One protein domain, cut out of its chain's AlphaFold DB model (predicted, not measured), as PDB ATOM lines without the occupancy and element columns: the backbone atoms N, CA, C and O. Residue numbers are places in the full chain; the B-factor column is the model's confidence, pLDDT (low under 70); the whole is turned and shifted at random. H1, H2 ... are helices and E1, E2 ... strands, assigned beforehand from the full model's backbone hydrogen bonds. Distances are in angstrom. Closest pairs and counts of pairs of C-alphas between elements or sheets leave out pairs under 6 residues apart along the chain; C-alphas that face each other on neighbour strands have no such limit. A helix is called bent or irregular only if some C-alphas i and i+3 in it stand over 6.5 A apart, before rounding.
ATOM      1  N   PRO A 192      -3.541 -24.627 -17.351       96.94
ATOM      2  CA  PRO A 192      -3.255 -23.712 -16.255       96.94
ATOM      3  C   PRO A 192      -4.396 -23.689 -15.230       96.94
ATOM      4  O   PRO A 192      -5.571 -23.781 -15.585       96.94
ATOM      5  N   ILE A 193      -4.029 -23.545 -13.960       96.88
ATOM      6  CA  ILE A 193      -4.946 -23.353 -12.828       96.88
ATOM      7  C   ILE A 193      -4.763 -21.952 -12.250       96.88
ATOM      8  O   ILE A 193      -5.744 -21.277 -11.939       96.88
ATOM      9  N   ASP A 194      -3.511 -21.524 -12.092       97.12
ATOM     10  CA  ASP A 194      -3.161 -20.293 -11.392       97.12
ATOM     11  C   ASP A 194      -1.868 -19.686 -11.922       97.12
ATOM     12  O   ASP A 194      -0.909 -20.424 -12.144       97.12
ATOM     13  N   PHE A 195      -1.850 -18.360 -12.049       96.56
ATOM     14  CA  PHE A 195      -0.656 -17.555 -12.285       96.56
ATOM     15  C   PHE A 195      -0.631 -16.448 -11.228       96.56
ATOM     16  O   PHE A 195      -1.396 -15.482 -11.312       96.56
ATOM     17  N   ASP A 196       0.179 -16.620 -10.183       94.75
ATOM     18  CA  ASP A 196       0.134 -15.752  -9.000       94.75
ATOM     19  C   ASP A 196       0.475 -14.286  -9.327       94.75
ATOM     20  O   ASP A 196      -0.132 -13.353  -8.795       94.75
ATOM     21  N   ASP A 197       1.389 -14.081 -10.271       92.00
ATOM     22  CA  ASP A 197       1.810 -12.781 -10.805       92.00
ATOM     23  C   ASP A 197       0.687 -12.007 -11.513       92.00
ATOM     24  O   ASP A 197       0.672 -10.776 -11.497       92.00
ATOM     25  N   HIS A 198      -0.315 -12.707 -12.040       92.06
ATOM     26  CA  HIS A 198      -1.517 -12.119 -12.628       92.06
ATOM     27  C   HIS A 198      -2.643 -11.885 -11.604       92.06
ATOM     28  O   HIS A 198      -3.748 -11.450 -11.959       92.06
ATOM     29  N   ARG A 199      -2.428 -12.185 -10.315       89.12
ATOM     30  CA  ARG A 199      -3.436 -11.965  -9.270       89.12
ATOM     31  C   ARG A 199      -3.276 -10.616  -8.589       89.12
ATOM     32  O   ARG A 199      -2.205 -10.252  -8.117       89.12
ATOM     33  N   ARG A 200      -4.408  -9.936  -8.378       84.12
ATOM     34  CA  ARG A 200      -4.485  -8.771  -7.475       84.12
ATOM     35  C   ARG A 200      -4.208  -9.139  -6.019       84.12
ATOM     36  O   ARG A 200      -3.567  -8.367  -5.325       84.12
ATOM     37  N   GLN A 201      -4.684 -10.308  -5.594       86.25
ATOM     38  CA  GLN A 201      -4.406 -10.883  -4.283       86.25
ATOM     39  C   GLN A 201      -3.888 -12.304  -4.467       86.25
ATOM     40  O   GLN A 201      -4.543 -13.101  -5.152       86.25
ATOM     41  N   SER A 202      -2.739 -12.606  -3.871       89.69
ATOM     42  CA  SER A 202      -2.160 -13.938  -3.955       89.69
ATOM     43  C   SER A 202      -3.086 -14.988  -3.339       89.69
ATOM     44  O   SER A 202      -3.804 -14.745  -2.362       89.69
ATOM     45  N   ARG A 203      -3.074 -16.182  -3.932       92.12
ATOM     46  CA  ARG A 203      -3.665 -17.379  -3.321       92.12
ATOM     47  C   ARG A 203      -2.662 -18.144  -2.464       92.12
ATOM     48  O   ARG A 203      -3.072 -19.078  -1.784       92.12
ATOM     49  N   TRP A 204      -1.394 -17.757  -2.478       92.88
ATOM     50  CA  TRP A 204      -0.360 -18.300  -1.615       92.88
ATOM     51  C   TRP A 204      -0.307 -17.500  -0.316       92.88
ATOM     52  O   TRP A 204      -0.335 -16.272  -0.330       92.88
ATOM     53  N   GLN A 205      -0.298 -18.194   0.816       89.56
ATOM     54  CA  GLN A 205      -0.294 -17.583   2.145       89.56
ATOM     55  C   GLN A 205       0.637 -18.375   3.047       89.56
ATOM     56  O   GLN A 205       0.703 -19.602   2.937       89.56
ATOM     57  N   LYS A 206       1.372 -17.702   3.936       87.06
ATOM     58  CA  LYS A 206       2.154 -18.437   4.929       87.06
ATOM     59  C   LYS A 206       1.215 -19.077   5.949       87.06
ATOM     60  O   LYS A 206       0.263 -18.444   6.394       87.06
ATOM     61  N   SER A 207       1.496 -20.315   6.346       82.62
ATOM     62  CA  SER A 207       0.689 -21.096   7.298       82.62
ATOM     63  C   SER A 207       0.492 -20.409   8.653       82.62
ATOM     64  O   SER A 207      -0.496 -20.666   9.337       82.62
ATOM     65  N   ASN A 208       1.433 -19.551   9.042       70.56
ATOM     66  CA  ASN A 208       1.460 -18.829  10.310       70.56
ATOM     67  C   ASN A 208       0.899 -17.394  10.218       70.56
ATOM     68  O   ASN A 208       0.793 -16.715  11.241       70.56
ATOM     69  N   GLU A 209       0.519 -16.925   9.024       70.56
ATOM     70  CA  GLU A 209      -0.023 -15.585   8.805       70.56
ATOM     71  C   GLU A 209      -1.560 -15.616   8.803       70.56
ATOM     72  O   GLU A 209      -2.201 -16.498   8.234       70.56
ATOM     73  N   THR A 210      -2.178 -14.634   9.466       62.78
ATOM     74  CA  THR A 210      -3.633 -14.444   9.358       62.78
ATOM     75  C   THR A 210      -3.942 -13.905   7.960       62.78
ATOM     76  O   THR A 210      -3.255 -12.972   7.536       62.78
ATOM     77  N   PRO A 211      -4.950 -14.444   7.244       60.22
ATOM     78  CA  PRO A 211      -5.327 -13.934   5.933       60.22
ATOM     79  C   PRO A 211      -5.543 -12.422   5.981       60.22
ATOM     80  O   PRO A 211      -6.231 -11.921   6.868       60.22
ATOM     81  N   LEU A 212      -4.953 -11.695   5.033       58.41
ATOM     82  CA  LEU A 212      -5.141 -10.252   4.943       58.41
ATOM     83  C   LEU A 212      -6.607  -9.949   4.602       58.41
ATOM     84  O   LEU A 212      -7.096 -10.345   3.539       58.41
ATOM     85  N   ASP A 213      -7.289  -9.224   5.493       51.31
ATOM     86  CA  ASP A 213      -8.666  -8.752   5.286       51.31
ATOM     87  C   ASP A 213      -8.757  -7.685   4.173       51.31
ATOM     88  O   ASP A 213      -9.812  -7.510   3.561       51.31
ATOM     89  N   ASP A 214      -7.649  -6.988   3.885       54.56
ATOM     90  CA  ASP A 214      -7.549  -5.940   2.865       54.56
ATOM     91  C   ASP A 214      -6.508  -6.304   1.782       54.56
ATOM     92  O   ASP A 214      -5.309  -6.349   2.073       54.56
ATOM     93  N   PRO A 215      -6.924  -6.507   0.515       55.34
ATOM     94  CA  PRO A 215      -6.022  -6.751  -0.611       55.34
ATOM     95  C   PRO A 215      -4.974  -5.652  -0.838       55.34
ATOM     96  O   PRO A 215      -3.955  -5.917  -1.469       55.34
ATOM     97  N   ALA A 216      -5.193  -4.424  -0.355       56.88
ATOM     98  CA  ALA A 216      -4.208  -3.343  -0.445       56.88
ATOM     99  C   ALA A 216      -2.989  -3.550   0.475       56.88
ATOM    100  O   ALA A 216      -1.985  -2.857   0.317       56.88
ATOM    101  N   GLN A 217      -3.073  -4.489   1.422       54.25
ATOM    102  CA  GLN A 217      -1.985  -4.857   2.332       54.25
ATOM    103  C   GLN A 217      -1.159  -6.048   1.823       54.25
ATOM    104  O   GLN A 217      -0.140  -6.374   2.427       54.25
ATOM    105  N   ASP A 218      -1.578  -6.692   0.727       59.97
ATOM    106  CA  ASP A 218      -0.808  -7.750   0.070       59.97
ATOM    107  C   ASP A 218       0.403  -7.100  -0.623       59.97
ATOM    108  O   ASP A 218       0.211  -6.254  -1.509       59.97
ATOM    109  N   PRO A 219       1.648  -7.415  -0.211       51.22
ATOM    110  CA  PRO A 219       2.834  -6.843  -0.819       51.22
ATOM    111  C   PRO A 219       2.874  -7.292  -2.279       51.22
ATOM    112  O   PRO A 219       3.229  -8.421  -2.604       51.22
ATOM    113  N   GLN A 220       2.499  -6.382  -3.175       59.34
ATOM    114  CA  GLN A 220       2.337  -6.596  -4.617       59.34
ATOM    115  C   GLN A 220       3.622  -7.024  -5.357       59.34
ATOM    116  O   GLN A 220       3.685  -6.932  -6.579       59.34
ATOM    117  N   THR A 221       4.671  -7.461  -4.664       67.31
ATOM    118  CA  THR A 221       5.936  -7.850  -5.284       67.31
ATOM    119  C   THR A 221       5.872  -9.232  -5.920       67.31
ATOM    120  O   THR A 221       6.637  -9.461  -6.849       67.31
ATOM    121  N   ARG A 222       4.987 -10.143  -5.465       86.38
ATOM    122  CA  ARG A 222       4.915 -11.549  -5.952       86.38
ATOM    123  C   ARG A 222       6.289 -12.238  -5.933       86.38
ATOM    124  O   ARG A 222       6.610 -13.096  -6.756       86.38
ATOM    125  N   VAL A 223       7.096 -11.803  -4.969       88.81
ATOM    126  CA  VAL A 223       8.453 -12.245  -4.679       88.81
ATOM    127  C   VAL A 223       8.398 -12.879  -3.300       88.81
ATOM    128  O   VAL A 223       8.119 -12.204  -2.307       88.81
ATOM    129  N   TRP A 224       8.639 -14.180  -3.254       90.62
ATOM    130  CA  TRP A 224       8.490 -15.011  -2.070       90.62
ATOM    131  C   TRP A 224       9.860 -15.341  -1.502       90.62
ATOM    132  O   TRP A 224      10.568 -16.186  -2.040       90.62
ATOM    133  N   THR A 225      10.238 -14.676  -0.414       90.88
ATOM    134  CA  THR A 225      11.449 -15.020   0.335       90.88
ATOM    135  C   THR A 225      11.130 -16.124   1.332       90.88
ATOM    136  O   THR A 225      10.295 -15.941   2.221       90.88
ATOM    137  N   LEU A 226      11.808 -17.254   1.180       90.38
ATOM    138  CA  LEU A 226      11.680 -18.441   2.011       90.38
ATOM    139  C   LEU A 226      13.044 -18.766   2.631       90.38
ATOM    140  O   LEU A 226      14.083 -18.651   1.982       90.38
ATOM    141  N   THR A 227      13.038 -19.182   3.888       89.88
ATOM    142  CA  THR A 227      14.227 -19.556   4.662       89.88
ATOM    143  C   THR A 227      13.932 -20.837   5.421       89.88
ATOM    144  O   THR A 227      12.764 -21.124   5.685       89.88
ATOM    145  N   ASP A 228      14.968 -21.571   5.798       81.88
ATOM    146  CA  ASP A 228      14.880 -22.721   6.690       81.88
ATOM    147  C   ASP A 228      14.422 -22.302   8.101       81.88
ATOM    148  O   ASP A 228      15.191 -21.979   9.005       81.88
ATOM    149  N   THR A 229      13.111 -22.264   8.306       67.06
ATOM    150  CA  THR A 229      12.484 -21.992   9.606       67.06
ATOM    151  C   THR A 229      11.930 -23.299  10.201       67.06
ATOM    152  O   THR A 229      12.098 -24.367   9.605       67.06
ATOM    153  N   PRO A 230      11.360 -23.310  11.427       64.69
ATOM    154  CA  PRO A 230      10.851 -24.540  12.039       64.69
ATOM    155  C   PRO A 230       9.885 -25.299  11.116       64.69
ATOM    156  O   PRO A 230       9.258 -24.708  10.244       64.69
ATOM    157  N   SER A 231       9.703 -26.603  11.358       62.34
ATOM    158  CA  SER A 231       9.005 -27.548  10.464       62.34
ATOM    159  C   SER A 231       7.580 -27.180  10.013       62.34
ATOM    160  O   SER A 231       7.027 -27.867   9.156       62.34
ATOM    161  N   ASP A 232       6.971 -26.143  10.580       67.00
ATOM    162  CA  ASP A 232       5.559 -25.811  10.401       67.00
ATOM    163  C   ASP A 232       5.346 -24.509   9.591       67.00
ATOM    164  O   ASP A 232       4.201 -24.112   9.352       67.00
ATOM    165  N   ASP A 233       6.424 -23.872   9.115       82.81
ATOM    166  CA  ASP A 233       6.375 -22.699   8.235       82.81
ATOM    167  C   ASP A 233       6.260 -23.126   6.765       82.81
ATOM    168  O   ASP A 233       7.229 -23.502   6.105       82.81
ATOM    169  N   TRP A 234       5.040 -23.057   6.244       91.31
ATOM    170  CA  TRP A 234       4.710 -23.420   4.873       91.31
ATOM    171  C   TRP A 234       4.192 -22.215   4.116       91.31
ATOM    172  O   TRP A 234       3.457 -21.403   4.672       91.31
ATOM    173  N   LEU A 235       4.477 -22.154   2.822       93.81
ATOM    174  CA  LEU A 235       3.717 -21.342   1.887       93.81
ATOM    175  C   LEU A 235       2.640 -22.224   1.244       93.81
ATOM    176  O   LEU A 235       2.948 -23.176   0.527       93.81
ATOM    177  N   VAL A 236       1.375 -21.932   1.528       95.12
ATOM    178  CA  VAL A 236       0.224 -22.786   1.211       95.12
ATOM    179  C   VAL A 236      -0.637 -22.131   0.139       95.12
ATOM    180  O   VAL A 236      -1.014 -20.967   0.263       95.12
ATOM    181  N   TYR A 237      -0.976 -22.876  -0.912       96.31
ATOM    182  CA  TYR A 237      -1.911 -22.421  -1.937       96.31
ATOM    183  C   TYR A 237      -3.357 -22.652  -1.496       96.31
ATOM    184  O   TYR A 237      -3.738 -23.779  -1.192       96.31
ATOM    185  N   HIS A 238      -4.185 -21.611  -1.541       94.38
ATOM    186  CA  HIS A 238      -5.605 -21.633  -1.196       94.38
ATOM    187  C   HIS A 238      -6.472 -21.511  -2.450       94.38
ATOM    188  O   HIS A 238      -6.725 -20.414  -2.967       94.38
ATOM    189  N   HIS A 239      -6.961 -22.645  -2.952       94.94
ATOM    190  CA  HIS A 239      -7.742 -22.674  -4.178       94.94
ATOM    191  C   HIS A 239      -9.160 -22.135  -3.974       94.94
ATOM    192  O   HIS A 239      -9.827 -22.383  -2.964       94.94
ATOM    193  N   ARG A 240      -9.652 -21.411  -4.983       92.69
ATOM    194  CA  ARG A 240     -11.015 -20.882  -5.021       92.69
ATOM    195  C   ARG A 240     -11.618 -21.049  -6.411       92.69
ATOM    196  O   ARG A 240     -11.023 -20.617  -7.404       92.69
ATOM    197  N   SER A 241     -12.814 -21.625  -6.479       90.69
ATOM    198  CA  SER A 241     -13.522 -21.830  -7.746       90.69
ATOM    199  C   SER A 241     -14.117 -20.522  -8.248       90.69
ATOM    200  O   SER A 241     -15.049 -19.980  -7.652       90.69
ATOM    201  N   VAL A 242     -13.635 -20.033  -9.390       90.56
ATOM    202  CA  VAL A 242     -14.209 -18.845 -10.045       90.56
ATOM    203  C   VAL A 242     -15.638 -19.087 -10.549       90.56
ATOM    204  O   VAL A 242     -16.416 -18.145 -10.665       90.56
ATOM    205  N   HIS A 243     -16.006 -20.352 -10.772       84.94
ATOM    206  CA  HIS A 243     -17.335 -20.771 -11.228       84.94
ATOM    207  C   HIS A 243     -18.360 -20.882 -10.090       84.94
ATOM    208  O   HIS A 243     -19.558 -20.930 -10.349       84.94
ATOM    209  N   ASP A 244     -17.905 -20.885  -8.833       86.94
ATOM    210  CA  ASP A 244     -18.750 -20.880  -7.630       86.94
ATOM    211  C   ASP A 244     -18.420 -19.672  -6.743       86.94
ATOM    212  O   ASP A 244     -18.040 -19.794  -5.579       86.94
ATOM    213  N   GLN A 245     -18.517 -18.471  -7.325       86.56
ATOM    214  CA  GLN A 245     -18.396 -17.197  -6.601       86.56
ATOM    215  C   GLN A 245     -17.082 -17.058  -5.803       86.56
ATOM    216  O   GLN A 245     -17.055 -16.431  -4.745       86.56
ATOM    217  N   ASN A 246     -15.987 -17.645  -6.297       88.50
ATOM    218  CA  ASN A 246     -14.666 -17.630  -5.659       88.50
ATOM    219  C   ASN A 246     -14.663 -18.235  -4.235       88.50
ATOM    220  O   ASN A 246     -13.885 -17.823  -3.362       88.50
ATOM    221  N   ARG A 247     -15.539 -19.219  -3.987       89.94
ATOM    222  CA  ARG A 247     -15.557 -19.995  -2.741       89.94
ATOM    223  C   ARG A 247     -14.380 -20.973  -2.675       89.94
ATOM    224  O   ARG A 247     -13.961 -21.475  -3.722       89.94
ATOM    225  N   PRO A 248     -13.860 -21.265  -1.466       93.06
ATOM    226  CA  PRO A 248     -12.875 -22.325  -1.276       93.06
ATOM    227  C   PRO A 248     -13.376 -23.652  -1.849       93.06
ATOM    228  O   PRO A 248     -14.509 -24.058  -1.582       93.06
ATOM    229  N   SER A 249     -12.548 -24.321  -2.644       93.44
ATOM    230  CA  SER A 249     -12.892 -25.602  -3.267       93.44
ATOM    231  C   SER A 249     -11.643 -26.373  -3.661       93.44
ATOM    232  O   SER A 249     -10.566 -25.795  -3.726       93.44
ATOM    233  N   GLY A 250     -11.803 -27.646  -4.026       93.88
ATOM    234  CA  GLY A 250     -10.770 -28.353  -4.779       93.88
ATOM    235  C   GLY A 250     -10.555 -27.787  -6.176       93.88
ATOM    236  O   GLY A 250     -11.374 -27.005  -6.670       93.88
ATOM    237  N   VAL A 251      -9.451 -28.195  -6.800       95.12
ATOM    238  CA  VAL A 251      -9.179 -27.911  -8.212       95.12
ATOM    239  C   VAL A 251     -10.113 -28.762  -9.060       95.12
ATOM    240  O   VAL A 251     -10.161 -29.986  -8.928       95.12
ATOM    241  N   TRP A 252     -10.855 -28.110  -9.945       93.31
ATOM    242  CA  TRP A 252     -11.793 -28.760 -10.853       93.31
ATOM    243  C   TRP A 252     -11.174 -28.972 -12.234       93.31
ATOM    244  O   TRP A 252     -10.252 -28.259 -12.634       93.31
ATOM    245  N   ASP A 253     -11.696 -29.934 -12.991       92.62
ATOM    246  CA  ASP A 253     -11.243 -30.247 -14.352       92.62
ATOM    247  C   ASP A 253     -11.677 -29.218 -15.410       92.62
ATOM    248  O   ASP A 253     -12.082 -29.587 -16.511       92.62
ATOM    249  N   ASP A 254     -11.579 -27.925 -15.108       92.56
ATOM    250  CA  ASP A 254     -11.951 -26.839 -16.013       92.56
ATOM    251  C   ASP A 254     -11.023 -26.752 -17.235       92.56
ATOM    252  O   ASP A 254      -9.822 -27.012 -17.145       92.56
ATOM    253  N   TYR A 255     -11.587 -26.401 -18.387       94.62
ATOM    254  CA  TYR A 255     -10.872 -26.220 -19.647       94.62
ATOM    255  C   TYR A 255     -11.073 -24.770 -20.096       94.62
ATOM    256  O   TYR A 255     -12.133 -24.478 -20.649       94.62
ATOM    257  N   PRO A 256     -10.068 -23.886 -19.938       93.94
ATOM    258  CA  PRO A 256     -10.174 -22.460 -20.260       93.94
ATOM    259  C   PRO A 256     -10.747 -22.134 -21.644       93.94
ATOM    260  O   PRO A 256     -11.407 -21.112 -21.819       93.94
ATOM    261  N   ILE A 257     -10.508 -23.012 -22.624       93.12
ATOM    262  CA  ILE A 257     -11.004 -22.858 -23.993       93.12
ATOM    263  C   ILE A 257     -12.523 -23.061 -24.119       93.12
ATOM    264  O   ILE A 257     -13.154 -22.491 -25.007       93.12
ATOM    265  N   ASN A 258     -13.132 -23.862 -23.244       92.75
ATOM    266  CA  ASN A 258     -14.544 -24.230 -23.320       92.75
ATOM    267  C   ASN A 258     -15.419 -23.170 -22.644       92.75
ATOM    268  O   ASN A 258     -15.883 -23.345 -21.518       92.75
ATOM    269  N   HIS A 259     -15.680 -22.075 -23.349       85.88
ATOM    270  CA  HIS A 259     -16.648 -21.080 -22.898       85.88
ATOM    271  C   HIS A 259     -18.088 -21.626 -22.910       85.88
ATOM    272  O   HIS A 259     -18.454 -22.433 -23.761       85.88
ATOM    273  N   VAL A 268      -9.559 -32.676  -9.560       91.94
ATOM    274  CA  VAL A 268      -8.237 -33.019 -10.108       91.94
ATOM    275  C   VAL A 268      -7.224 -33.151  -8.975       91.94
ATOM    276  O   VAL A 268      -7.191 -32.320  -8.074       91.94
ATOM    277  N   GLU A 269      -6.386 -34.186  -9.047       88.25
ATOM    278  CA  GLU A 269      -5.373 -34.517  -8.028       88.25
ATOM    279  C   GLU A 269      -3.998 -34.839  -8.643       88.25
ATOM    280  O   GLU A 269      -3.204 -35.577  -8.062       88.25
ATOM    281  N   SER A 270      -3.757 -34.343  -9.858       91.25
ATOM    282  CA  SER A 270      -2.486 -34.456 -10.579       91.25
ATOM    283  C   SER A 270      -2.032 -33.050 -10.943       91.25
ATOM    284  O   SER A 270      -2.305 -32.553 -12.043       91.25
ATOM    285  N   LEU A 271      -1.450 -32.376  -9.953       97.25
ATOM    286  CA  LEU A 271      -1.031 -30.984 -10.050       97.25
ATOM    287  C   LEU A 271       0.465 -30.865 -10.327       97.25
ATOM    288  O   LEU A 271       1.255 -31.747  -9.997       97.25
ATOM    289  N   ILE A 272       0.835 -29.732 -10.908       98.31
ATOM    290  CA  ILE A 272       2.214 -29.357 -11.186       98.31
ATOM    291  C   ILE A 272       2.433 -27.988 -10.564       98.31
ATOM    292  O   ILE A 272       1.689 -27.044 -10.858       98.31
ATOM    293  N   PHE A 273       3.438 -27.901  -9.703       98.62
ATOM    294  CA  PHE A 273       3.928 -26.645  -9.163       98.62
ATOM    295  C   PHE A 273       5.125 -26.170  -9.975       98.62
ATOM    296  O   PHE A 273       6.081 -26.919 -10.174       98.62
ATOM    297  N   GLN A 274       5.064 -24.919 -10.426       98.56
ATOM    298  CA  GLN A 274       6.151 -24.276 -11.147       98.56
ATOM    299  C   GLN A 274       6.472 -22.916 -10.535       98.56
ATOM    300  O   GLN A 274       5.580 -22.212 -10.062       98.56
ATOM    301  N   ALA A 275       7.746 -22.542 -10.563       98.19
ATOM    302  CA  ALA A 275       8.225 -21.231 -10.140       98.19
ATOM    303  C   ALA A 275       9.596 -20.941 -10.766       98.19
ATOM    304  O   ALA A 275      10.263 -21.833 -11.288       98.19
ATOM    305  N   THR A 276      10.038 -19.690 -10.690       97.81
ATOM    306  CA  THR A 276      11.418 -19.296 -10.993       97.81
ATOM    307  C   THR A 276      12.160 -19.039  -9.691       97.81
ATOM    308  O   THR A 276      11.656 -18.352  -8.803       97.81
ATOM    309  N   THR A 277      13.374 -19.569  -9.583       97.81
ATOM    310  CA  THR A 277      14.281 -19.292  -8.468       97.81
ATOM    311  C   THR A 277      15.049 -18.020  -8.792       97.81
ATOM    312  O   THR A 277      16.017 -18.054  -9.550       97.81
ATOM    313  N   PHE A 278      14.611 -16.878  -8.268       96.12
ATOM    314  CA  PHE A 278      15.303 -15.608  -8.484       96.12
ATOM    315  C   PHE A 278      16.681 -15.604  -7.813       96.12
ATOM    316  O   PHE A 278      17.652 -15.173  -8.426       96.12
ATOM    317  N   ASP A 279      16.761 -16.123  -6.588       97.31
ATOM    318  CA  ASP A 279      18.010 -16.312  -5.849       97.31
ATOM    319  C   ASP A 279      17.899 -17.508  -4.894       97.31
ATOM    320  O   ASP A 279      16.794 -17.849  -4.468       97.31
ATOM    321  N   ALA A 280      19.017 -18.155  -4.575       97.31
ATOM    322  CA  ALA A 280      19.077 -19.312  -3.687       97.31
ATOM    323  C   ALA A 280      20.464 -19.463  -3.044       97.31
ATOM    324  O   ALA A 280      21.492 -19.213  -3.678       97.31
ATOM    325  N   SER A 281      20.506 -19.917  -1.788       97.50
ATOM    326  CA  SER A 281      21.762 -20.344  -1.166       97.50
ATOM    327  C   SER A 281      22.284 -21.641  -1.814       97.50
ATOM    328  O   SER A 281      21.507 -22.393  -2.401       97.50
ATOM    329  N   PRO A 282      23.595 -21.950  -1.723       96.88
ATOM    330  CA  PRO A 282      24.175 -23.131  -2.378       96.88
ATOM    331  C   PRO A 282      23.610 -24.481  -1.915       96.88
ATOM    332  O   PRO A 282      23.740 -25.478  -2.619       96.88
ATOM    333  N   ASP A 283      23.041 -24.515  -0.715       95.81
ATOM    334  CA  ASP A 283      22.415 -25.663  -0.062       95.81
ATOM    335  C   ASP A 283      20.881 -25.584  -0.073       95.81
ATOM    336  O   ASP A 283      20.231 -26.344   0.641       95.81
ATOM    337  N   ALA A 284      20.300 -24.657  -0.844       96.69
ATOM    338  CA  ALA A 284      18.865 -24.439  -0.869       96.69
ATOM    339  C   ALA A 284      18.123 -25.666  -1.405       96.69
ATOM    340  O   ALA A 284      18.302 -26.068  -2.557       96.69
ATOM    341  N   GLU A 285      17.241 -26.223  -0.585       96.31
ATOM    342  CA  GLU A 285      16.417 -27.370  -0.948       96.31
ATOM    343  C   GLU A 285      14.940 -27.047  -0.693       96.31
ATOM    344  O   GLU A 285      14.561 -26.625   0.402       96.31
ATOM    345  N   LEU A 286      14.102 -27.208  -1.718       96.44
ATOM    346  CA  LEU A 286      12.668 -26.941  -1.667       96.44
ATOM    347  C   LEU A 286      11.896 -28.251  -1.583       96.44
ATOM    348  O   LEU A 286      12.026 -29.100  -2.462       96.44
ATOM    349  N   GLU A 287      11.023 -28.369  -0.590       95.75
ATOM    350  CA  GLU A 287      10.027 -29.433  -0.517       95.75
ATOM    351  C   GLU A 287       8.663 -28.904  -0.962       95.75
ATOM    352  O   GLU A 287       8.238 -27.817  -0.560       95.75
ATOM    353  N   ALA A 288       7.959 -29.706  -1.758       96.62
ATOM    354  CA  ALA A 288       6.556 -29.504  -2.082       96.62
ATOM    355  C   ALA A 288       5.731 -30.715  -1.644       96.62
ATOM    356  O   ALA A 288       6.098 -31.864  -1.895       96.62
ATOM    357  N   VAL A 289       4.581 -30.443  -1.031       96.00
ATOM    358  CA  VAL A 289       3.583 -31.442  -0.653       96.00
ATOM    359  C   VAL A 289       2.300 -31.160  -1.419       96.00
ATOM    360  O   VAL A 289       1.792 -30.040  -1.425       96.00
ATOM    361  N   PHE A 290       1.766 -32.202  -2.043       96.94
ATOM    362  CA  PHE A 290       0.534 -32.185  -2.810       96.94
ATOM    363  C   PHE A 290      -0.516 -33.052  -2.129       96.94
ATOM    364  O   PHE A 290      -0.266 -34.211  -1.785       96.94
ATOM    365  N   TRP A 291      -1.721 -32.517  -1.989       95.44
ATOM    366  CA  TRP A 291      -2.862 -33.280  -1.508       95.44
ATOM    367  C   TRP A 291      -3.311 -34.323  -2.543       95.44
ATOM    368  O   TRP A 291      -3.362 -34.057  -3.745       95.44
ATOM    369  N   SER A 292      -3.698 -35.508  -2.073       91.38
ATOM    370  CA  SER A 292      -4.462 -36.484  -2.857       91.38
ATOM    371  C   SER A 292      -5.374 -37.280  -1.931       91.38
ATOM    372  O   SER A 292      -5.052 -37.526  -0.766       91.38
ATOM    373  N   SER A 293      -6.525 -37.704  -2.451       89.06
ATOM    374  CA  SER A 293      -7.522 -38.471  -1.700       89.06
ATOM    375  C   SER A 293      -7.014 -39.841  -1.242       89.06
ATOM    376  O   SER A 293      -7.565 -40.409  -0.301       89.06
ATOM    377  N   THR A 294      -5.951 -40.359  -1.863       86.69
ATOM    378  CA  THR A 294      -5.312 -41.633  -1.502       86.69
ATOM    379  C   THR A 294      -4.067 -41.474  -0.622       86.69
ATOM    380  O   THR A 294      -3.466 -42.476  -0.240       86.69
ATOM    381  N   GLY A 295      -3.700 -40.240  -0.268       88.94
ATOM    382  CA  GLY A 295      -2.520 -39.907   0.531       88.94
ATOM    383  C   GLY A 295      -1.671 -38.827  -0.135       88.94
ATOM    384  O   GLY A 295      -1.523 -38.813  -1.355       88.94
ATOM    385  N   ASN A 296      -1.121 -37.915   0.668       92.75
ATOM    386  CA  ASN A 296      -0.305 -36.816   0.160       92.75
ATOM    387  C   ASN A 296       0.937 -37.339  -0.573       92.75
ATOM    388  O   ASN A 296       1.541 -38.336  -0.174       92.75
ATOM    389  N   VAL A 297       1.329 -36.636  -1.630       93.50
ATOM    390  CA  VAL A 297       2.551 -36.902  -2.397       93.50
ATOM    391  C   VAL A 297       3.521 -35.771  -2.108       93.50
ATOM    392  O   VAL A 297       3.125 -34.610  -2.142       93.50
ATOM    393  N   ARG A 298       4.780 -36.092  -1.830       93.69
ATOM    394  CA  ARG A 298       5.817 -35.092  -1.581       93.69
ATOM    395  C   ARG A 298       7.028 -35.333  -2.455       93.69
ATOM    396  O   ARG A 298       7.287 -36.470  -2.847       93.69
ATOM    397  N   GLY A 299       7.744 -34.263  -2.740       92.50
ATOM    398  CA  GLY A 299       8.998 -34.308  -3.467       92.50
ATOM    399  C   GLY A 299       9.869 -33.134  -3.074       92.50
ATOM    400  O   GLY A 299       9.368 -32.094  -2.639       92.50
ATOM    401  N   THR A 300      11.166 -33.324  -3.257       93.88
ATOM    402  CA  THR A 300      12.172 -32.345  -2.878       93.88
ATOM    403  C   THR A 300      13.101 -32.081  -4.055       93.88
ATOM    404  O   THR A 300      13.404 -32.992  -4.828       93.88
ATOM    405  N   ILE A 301      13.516 -30.830  -4.228       96.44
ATOM    406  CA  ILE A 301      14.399 -30.405  -5.313       96.44
ATOM    407  C   ILE A 301      15.449 -29.419  -4.797       96.44
ATOM    408  O   ILE A 301      15.135 -28.478  -4.068       96.44
ATOM    409  N   ALA A 302      16.700 -29.614  -5.214       97.44
ATOM    410  CA  ALA A 302      17.759 -28.638  -4.999       97.44
ATOM    411  C   ALA A 302      17.533 -27.409  -5.891       97.44
ATOM    412  O   ALA A 302      17.276 -27.534  -7.092       97.44
ATOM    413  N   LEU A 303      17.643 -26.221  -5.310       97.88
ATOM    414  CA  LEU A 303      17.436 -24.964  -6.012       97.88
ATOM    415  C   LEU A 303      18.750 -24.397  -6.548       97.88
ATOM    416  O   LEU A 303      19.815 -24.538  -5.954       97.88
ATOM    417  N   VAL A 304      18.654 -23.710  -7.685       96.00
ATOM    418  CA  VAL A 304      19.772 -23.004  -8.315       96.00
ATOM    419  C   VAL A 304      19.295 -21.610  -8.698       96.00
ATOM    420  O   VAL A 304      18.234 -21.474  -9.304       96.00
ATOM    421  N   THR A 305      20.074 -20.574  -8.377       97.75
ATOM    422  CA  THR A 305      19.796 -19.190  -8.792       97.75
ATOM    423  C   THR A 305      19.597 -19.100 -10.309       97.75
ATOM    424  O   THR A 305      20.430 -19.564 -11.089       97.75
ATOM    425  N   GLY A 306      18.484 -18.503 -10.733       95.56
ATOM    426  CA  GLY A 306      18.048 -18.419 -12.131       95.56
ATOM    427  C   GLY A 306      17.397 -19.695 -12.685       95.56
ATOM    428  O   GLY A 306      17.016 -19.717 -13.854       95.56
ATOM    429  N   GLY A 307      17.276 -20.756 -11.883       96.81
ATOM    430  CA  GLY A 307      16.678 -22.031 -12.275       96.81
ATOM    431  C   GLY A 307      15.148 -22.015 -12.285       96.81
ATOM    432  O   GLY A 307      14.504 -21.215 -11.603       96.81
ATOM    433  N   VAL A 308      14.563 -22.948 -13.038       96.81
ATOM    434  CA  VAL A 308      13.117 -23.200 -13.062       96.81
ATOM    435  C   VAL A 308      12.803 -24.380 -12.150       96.81
ATOM    436  O   VAL A 308      13.457 -25.418 -12.220       96.81
ATOM    437  N   ILE A 309      11.790 -24.208 -11.311       98.12
ATOM    438  CA  ILE A 309      11.210 -25.267 -10.492       98.12
ATOM    439  C   ILE A 309      10.052 -25.876 -11.281       98.12
ATOM    440  O   ILE A 309       9.182 -25.147 -11.753       98.12
ATOM    441  N   ASP A 310      10.040 -27.202 -11.394       97.38
ATOM    442  CA  ASP A 310       8.947 -27.988 -11.970       97.38
ATOM    443  C   ASP A 310       8.787 -29.264 -11.137       97.38
ATOM    444  O   ASP A 310       9.584 -30.199 -11.237       97.38
ATOM    445  N   ILE A 311       7.800 -29.261 -10.239       97.94
ATOM    446  CA  ILE A 311       7.493 -30.403  -9.378       97.94
ATOM    447  C   ILE A 311       6.128 -30.945  -9.785       97.94
ATOM    448  O   ILE A 311       5.098 -30.294  -9.604       97.94
ATOM    449  N   ASP A 312       6.135 -32.159 -10.328       97.62
ATOM    450  CA  ASP A 312       4.969 -32.828 -10.891       97.62
ATOM    451  C   ASP A 312       4.506 -33.973  -9.983       97.62
ATOM    452  O   ASP A 312       5.198 -34.980  -9.805       97.62
ATOM    453  N   GLN A 313       3.299 -33.839  -9.432       96.12
ATOM    454  CA  GLN A 313       2.703 -34.823  -8.533       96.12
ATOM    455  C   GLN A 313       2.554 -36.214  -9.170       96.12
ATOM    456  O   GLN A 313       2.688 -37.223  -8.473       96.12
ATOM    457  N   ALA A 314       2.255 -36.298 -10.470       94.38
ATOM    458  CA  ALA A 314       2.113 -37.578 -11.163       94.38
ATOM    459  C   ALA A 314       3.477 -38.256 -11.346       94.38
ATOM    460  O   ALA A 314       3.604 -39.456 -11.092       94.38
ATOM    461  N   ARG A 315       4.512 -37.480 -11.692       95.25
ATOM    462  CA  ARG A 315       5.894 -37.973 -11.804       95.25
ATOM    463  C   ARG A 315       6.399 -38.532 -10.473       95.25
ATOM    464  O   ARG A 315       6.813 -39.689 -10.430       95.25
ATOM    465  N   LEU A 316       6.246 -37.771  -9.388       94.38
ATOM    466  CA  LEU A 316       6.633 -38.196  -8.036       94.38
ATOM    467  C   LEU A 316       5.930 -39.491  -7.608       94.38
ATOM    468  O   LEU A 316       6.548 -40.383  -7.026       94.38
ATOM    469  N   ARG A 317       4.633 -39.627  -7.920       91.06
ATOM    470  CA  ARG A 317       3.864 -40.844  -7.623       91.06
ATOM    471  C   ARG A 317       4.456 -42.058  -8.341       91.06
ATOM    472  O   ARG A 317       4.716 -43.068  -7.693       91.06
ATOM    473  N   VAL A 318       4.716 -41.948  -9.643       90.69
ATOM    474  CA  VAL A 318       5.284 -43.042 -10.451       90.69
ATOM    475  C   VAL A 318       6.700 -43.403 -10.002       90.69
ATOM    476  O   VAL A 318       7.040 -44.584  -9.955       90.69
ATOM    477  N   GLU A 319       7.527 -42.416  -9.663       89.44
ATOM    478  CA  GLU A 319       8.882 -42.638  -9.144       89.44
ATOM    479  C   GLU A 319       8.855 -43.359  -7.792       89.44
ATOM    480  O   GLU A 319       9.573 -44.342  -7.618       89.44
ATOM    481  N   SER A 320       7.948 -42.972  -6.885       83.00
ATOM    482  CA  SER A 320       7.788 -43.633  -5.580       83.00
ATOM    483  C   SER A 320       7.392 -45.111  -5.681       83.00
ATOM    484  O   SER A 320       7.709 -45.904  -4.799       83.00
ATOM    485  N   GLU A 321       6.703 -45.500  -6.756       79.00
ATOM    486  CA  GLU A 321       6.257 -46.879  -6.985       79.00
ATOM    487  C   GLU A 321       7.300 -47.735  -7.719       79.00
ATOM    488  O   GLU A 321       7.237 -48.965  -7.648       79.00
ATOM    489  N   ARG A 322       8.266 -47.112  -8.410       73.81
ATOM    490  CA  ARG A 322       9.374 -47.808  -9.091       73.81
ATOM    491  C   ARG A 322      10.482 -48.266  -8.145       73.81
ATOM    492  O   ARG A 322      11.225 -49.166  -8.525       73.81
ATOM    493  N   GLU A 323      10.569 -47.694  -6.947       54.56
ATOM    494  CA  GLU A 323      11.628 -47.955  -5.966       54.56
ATOM    495  C   GLU A 323      11.167 -48.888  -4.822       54.56
ATOM    496  O   GLU A 323      10.738 -48.411  -3.770       54.56
ATOM    497  N   ARG A 338      -0.110 -33.008  10.116       67.69
ATOM    498  CA  ARG A 338       0.735 -31.808  10.114       67.69
ATOM    499  C   ARG A 338       0.908 -31.180   8.731       67.69
ATOM    500  O   ARG A 338       1.191 -29.989   8.681       67.69
ATOM    501  N   ASP A 339       0.742 -31.923   7.633       85.69
ATOM    502  CA  ASP A 339       0.867 -31.325   6.298       85.69
ATOM    503  C   ASP A 339      -0.295 -30.329   6.101       85.69
ATOM    504  O   ASP A 339      -1.457 -30.728   6.235       85.69
ATOM    505  N   PRO A 340      -0.046 -29.053   5.757       90.81
ATOM    506  CA  PRO A 340      -1.101 -28.040   5.670       90.81
ATOM    507  C   PRO A 340      -1.873 -28.108   4.344       90.81
ATOM    508  O   PRO A 340      -2.354 -27.092   3.837       90.81
ATOM    509  N   VAL A 341      -1.999 -29.307   3.770       93.56
ATOM    510  CA  VAL A 341      -2.663 -29.532   2.488       93.56
ATOM    511  C   VAL A 341      -4.012 -30.218   2.667       93.56
ATOM    512  O   VAL A 341      -4.223 -31.061   3.536       93.56
ATOM    513  N   SER A 342      -4.959 -29.843   1.825       93.50
ATOM    514  CA  SER A 342      -6.306 -30.407   1.775       93.50
ATOM    515  C   SER A 342      -6.840 -30.310   0.351       93.50
ATOM    516  O   SER A 342      -6.199 -29.708  -0.504       93.50
ATOM    517  N   ALA A 343      -8.051 -30.811   0.092       92.19
ATOM    518  CA  ALA A 343      -8.697 -30.590  -1.202       92.19
ATOM    519  C   ALA A 343      -8.718 -29.098  -1.575       92.19
ATOM    520  O   ALA A 343      -8.377 -28.750  -2.698       92.19
ATOM    521  N   ALA A 344      -9.061 -28.219  -0.625       92.62
ATOM    522  CA  ALA A 344      -9.117 -26.774  -0.852       92.62
ATOM    523  C   ALA A 344      -7.743 -26.087  -0.858       92.62
ATOM    524  O   ALA A 344      -7.599 -25.023  -1.461       92.62
ATOM    525  N   ASN A 345      -6.742 -26.706  -0.228       94.88
ATOM    526  CA  ASN A 345      -5.374 -26.203  -0.174       94.88
ATOM    527  C   ASN A 345      -4.413 -27.256  -0.744       94.88
ATOM    528  O   ASN A 345      -3.743 -27.951   0.017       94.88
ATOM    529  N   PRO A 346      -4.417 -27.493  -2.060       96.75
ATOM    530  CA  PRO A 346      -3.884 -28.733  -2.609       96.75
ATOM    531  C   PRO A 346      -2.359 -28.784  -2.708       96.75
ATOM    532  O   PRO A 346      -1.829 -29.854  -2.994       96.75
ATOM    533  N   VAL A 347      -1.662 -27.664  -2.502       97.62
ATOM    534  CA  VAL A 347      -0.201 -27.576  -2.599       97.62
ATOM    535  C   VAL A 347       0.333 -26.715  -1.464       97.62
ATOM    536  O   VAL A 347      -0.207 -25.641  -1.193       97.62
ATOM    537  N   ALA A 348       1.407 -27.170  -0.830       96.25
ATOM    538  CA  ALA A 348       2.202 -26.381   0.097       96.25
ATOM    539  C   ALA A 348       3.689 -26.584  -0.201       96.25
ATOM    540  O   ALA A 348       4.098 -27.690  -0.551       96.25
ATOM    541  N   ILE A 349       4.486 -25.527  -0.063       96.38
ATOM    542  CA  ILE A 349       5.935 -25.563  -0.278       96.38
ATOM    543  C   ILE A 349       6.685 -24.979   0.918       96.38
ATOM    544  O   ILE A 349       6.157 -24.111   1.619       96.38
ATOM    545  N   ARG A 350       7.923 -25.421   1.133       94.19
ATOM    546  CA  ARG A 350       8.841 -24.837   2.122       94.19
ATOM    547  C   ARG A 350      10.296 -25.062   1.731       94.19
ATOM    548  O   ARG A 350      10.599 -25.986   0.980       94.19
ATOM    549  N   ILE A 351      11.186 -24.249   2.288       94.19
ATOM    550  CA  ILE A 351      12.628 -24.488   2.219       94.19
ATOM    551  C   ILE A 351      13.025 -25.402   3.380       94.19
ATOM    552  O   ILE A 351      12.705 -25.118   4.531       94.19
ATOM    553  N   VAL A 352      13.675 -26.519   3.060       92.50
ATOM    554  CA  VAL A 352      14.148 -27.519   4.030       92.50
ATOM    555  C   VAL A 352      15.524 -27.135   4.567       92.50
ATOM    556  O   VAL A 352      15.777 -27.258   5.763       92.50
ATOM    557  N   THR A 353      16.397 -26.647   3.689       93.62
ATOM    558  CA  THR A 353      17.743 -26.165   4.015       93.62
ATOM    559  C   THR A 353      18.020 -24.876   3.263       93.62
ATOM    560  O   THR A 353      17.597 -24.730   2.117       93.62
ATOM    561  N   GLY A 354      18.737 -23.948   3.893       94.50
ATOM    562  CA  GLY A 354      19.178 -22.718   3.247       94.50
ATOM    563  C   GLY A 354      18.065 -21.683   3.060       94.50
ATOM    564  O   GLY A 354      17.192 -21.496   3.906       94.50
ATOM    565  N   SER A 355      18.108 -20.953   1.948       95.19
ATOM    566  CA  SER A 355      17.135 -19.895   1.647       95.19
ATOM    567  C   SER A 355      16.949 -19.703   0.151       95.19
ATOM    568  O   SER A 355      17.879 -19.944  -0.618       95.19
ATOM    569  N   ALA A 356      15.777 -19.224  -0.258       95.81
ATOM    570  CA  ALA A 356      15.504 -18.885  -1.645       95.81
ATOM    571  C   ALA A 356      14.521 -17.722  -1.787       95.81
ATOM    572  O   ALA A 356      13.689 -17.456  -0.920       95.81
ATOM    573  N   VAL A 357      14.601 -17.055  -2.932       95.50
ATOM    574  CA  VAL A 357      13.647 -16.054  -3.396       95.50
ATOM    575  C   VAL A 357      12.973 -16.604  -4.644       95.50
ATOM    576  O   VAL A 357      13.633 -16.824  -5.659       95.50
ATOM    577  N   LEU A 358      11.664 -16.833  -4.575       95.94
ATOM    578  CA  LEU A 358      10.878 -17.405  -5.665       95.94
ATOM    579  C   LEU A 358       9.968 -16.356  -6.308       95.94
ATOM    580  O   LEU A 358       9.411 -15.496  -5.625       95.94
ATOM    581  N   THR A 359       9.774 -16.452  -7.618       95.19
ATOM    582  CA  THR A 359       8.832 -15.626  -8.390       95.19
ATOM    583  C   THR A 359       8.046 -16.488  -9.376       95.19
ATOM    584  O   THR A 359       8.397 -17.642  -9.629       95.19
ATOM    585  N   GLY A 360       6.957 -15.947  -9.935       94.69
ATOM    586  CA  GLY A 360       6.197 -16.621 -10.997       94.69
ATOM    587  C   GLY A 360       5.547 -17.939 -10.563       94.69
ATOM    588  O   GLY A 360       5.494 -18.887 -11.348       94.69
ATOM    589  N   LEU A 361       5.088 -18.022  -9.306       97.69
ATOM    590  CA  LEU A 361       4.428 -19.217  -8.779       97.69
ATOM    591  C   LEU A 361       3.194 -19.540  -9.625       97.69
ATOM    592  O   LEU A 361       2.266 -18.741  -9.757       97.69
ATOM    593  N   THR A 362       3.195 -20.741 -10.182       98.06
ATOM    594  CA  THR A 362       2.213 -21.217 -11.147       98.06
ATOM    595  C   THR A 362       1.720 -22.591 -10.725       98.06
ATOM    596  O   THR A 362       2.502 -23.450 -10.313       98.06
ATOM    597  N   LEU A 363       0.415 -22.816 -10.874       98.12
ATOM    598  CA  LEU A 363      -0.169 -24.148 -10.771       98.12
ATOM    599  C   LEU A 363      -0.771 -24.571 -12.098       98.12
ATOM    600  O   LEU A 363      -1.503 -23.818 -12.749       98.12
ATOM    601  N   ARG A 364      -0.494 -25.816 -12.469       98.25
ATOM    602  CA  ARG A 364      -1.041 -26.469 -13.657       98.25
ATOM    603  C   ARG A 364      -1.556 -27.853 -13.296       98.25
ATOM    604  O   ARG A 364      -1.284 -28.373 -12.216       98.25
ATOM    605  N   ARG A 365      -2.304 -28.453 -14.213       97.00
ATOM    606  CA  ARG A 365      -2.710 -29.857 -14.140       97.00
ATOM    607  C   ARG A 365      -2.470 -30.578 -15.448       97.00
ATOM    608  O   ARG A 365      -2.508 -29.968 -16.520       97.00
ATOM    609  N   HIS A 366      -2.356 -31.890 -15.339       95.75
ATOM    610  CA  HIS A 366      -2.447 -32.802 -16.471       95.75
ATOM    611  C   HIS A 366      -3.870 -32.888 -17.042       95.75
ATOM    612  O   HIS A 366      -4.865 -32.457 -16.432       95.75
ATOM    613  N   LEU A 367      -3.967 -33.464 -18.239       93.50
ATOM    614  CA  LEU A 367      -5.239 -33.907 -18.804       93.50
ATOM    615  C   LEU A 367      -5.697 -35.178 -18.085       93.50
ATOM    616  O   LEU A 367      -5.079 -36.231 -18.202       93.50
TER     617      LEU A 367
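AT A GLANCE: This is residues 192 to 259, 268 to 323 and 338 to 367 of the 423 residues of the protein "Signal peptidase I" of Planctomycetes bacterium K22_7 (UniProt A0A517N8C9). Two strongly twisted sheets of five strands lie face to face as a sandwich, with the bent strands E5 and E10 sweeping along one of them and the single helix, H1, packed across E7 at an edge of the other. The chain is wound over both sheets as a jelly roll, four nested antiparallel pairs like one long hairpin: E3 with E10, E4 with E9, E5 with E8, E6 with E7. One sheet is branched at E10 and holds E1, E3, E5, E8 and E10; the other has the order E2, E4, E9, E6, E7, and both are antiparallel. The printed part has 154 residues, with E1 to E8, then H1, then E9 and E10 along the chain; the class is mostly strand, although under half of the residues are in named elements. The whole is compact, with a radius of gyration of the C-alphas of 15.2 A and spans of 45 by 45 by 30 A.

HOW THE PARTS SIT: E1, residues 192 to 195, is an edge strand antiparallel to E10, residues 355 to 365; N 363 and O 194 are 3.0 A apart, within hydrogen-bond range. E3, residues 223 to 227, lies on the same side of E10 as E1 and is antiparallel to it, with N 224 and O 358 at 2.8 A. This pairing is staggered: E10 pairs with E3 over residues 355 to 359 and with E1 over 362 to 364. E5, residues 271 to 280, is on the other side of E10, antiparallel, with N 274 and O 362 at 3.0 A. E5 bends by 67 degrees at residue 277, and E10 by 70 degrees at residue 359. E8, residues 308 to 312, is antiparallel to E5, with N 309 and O 275 at 2.8 A. In the second sheet, E2, residues 204 to 206, is an edge strand antiparallel to E4, residues 235 to 237, with N 236 and O 205 at 2.8 A. E4 is antiparallel to E9, residues 347 to 353, with N 235 and O 349 at 2.8 A. E9 is antiparallel to E6, residues 285 to 290, with N 289 and O 348 at 2.8 A. E6 and E7, residues 297 to 302, form a hairpin, with N 290 and O 297 at 2.8 A. The facing parts of the two sheets are 9.0 A centre to centre, with their strands at 22 degrees. H1, residues 313 to 322, is on the second sheet at a height of 6.4 A, over E7 and across the strands, at 87 degrees on the local plane; the closest C-alphas, of Gly 299 and Leu 316, are 6.4 A apart. It only grazes the branched sheet, with residues 313 to 315. Every O i to N i+4 pair of H1 is within hydrogen-bond range.

IN THESE COORDINATES: E1 begins at C-alpha 192, at (-3.255, -23.712, -16.255). E2, E3 and E4 have 3, 5 and 3 residues. E5 measures 24.1 A from first to last C-alpha, E6 16.7 A, E7 17.5 A and E8 12.8 A. H1 measures 14.6 A and begins at C-alpha 313, at (2.703, -34.823, -8.533). E9 measures 19.2 A. E10 is the longest strand, 27.2 A, and ends at C-alpha 365, at (-2.710, -29.857, -14.140).

THE WHOLE: The C-alphas farthest apart, of Ala 216 and Glu 323, are 47.7 A apart. Residues 260 to 267 and 324 to 337 are not printed; the gaps between C-alphas across these cuts are 19.4 A and 25.3 A. Of the links printed whole, E2 to E3 is long. The pLDDT is under 70 in 18 residues: 210 to 221, 229 to 232, 323 and 338.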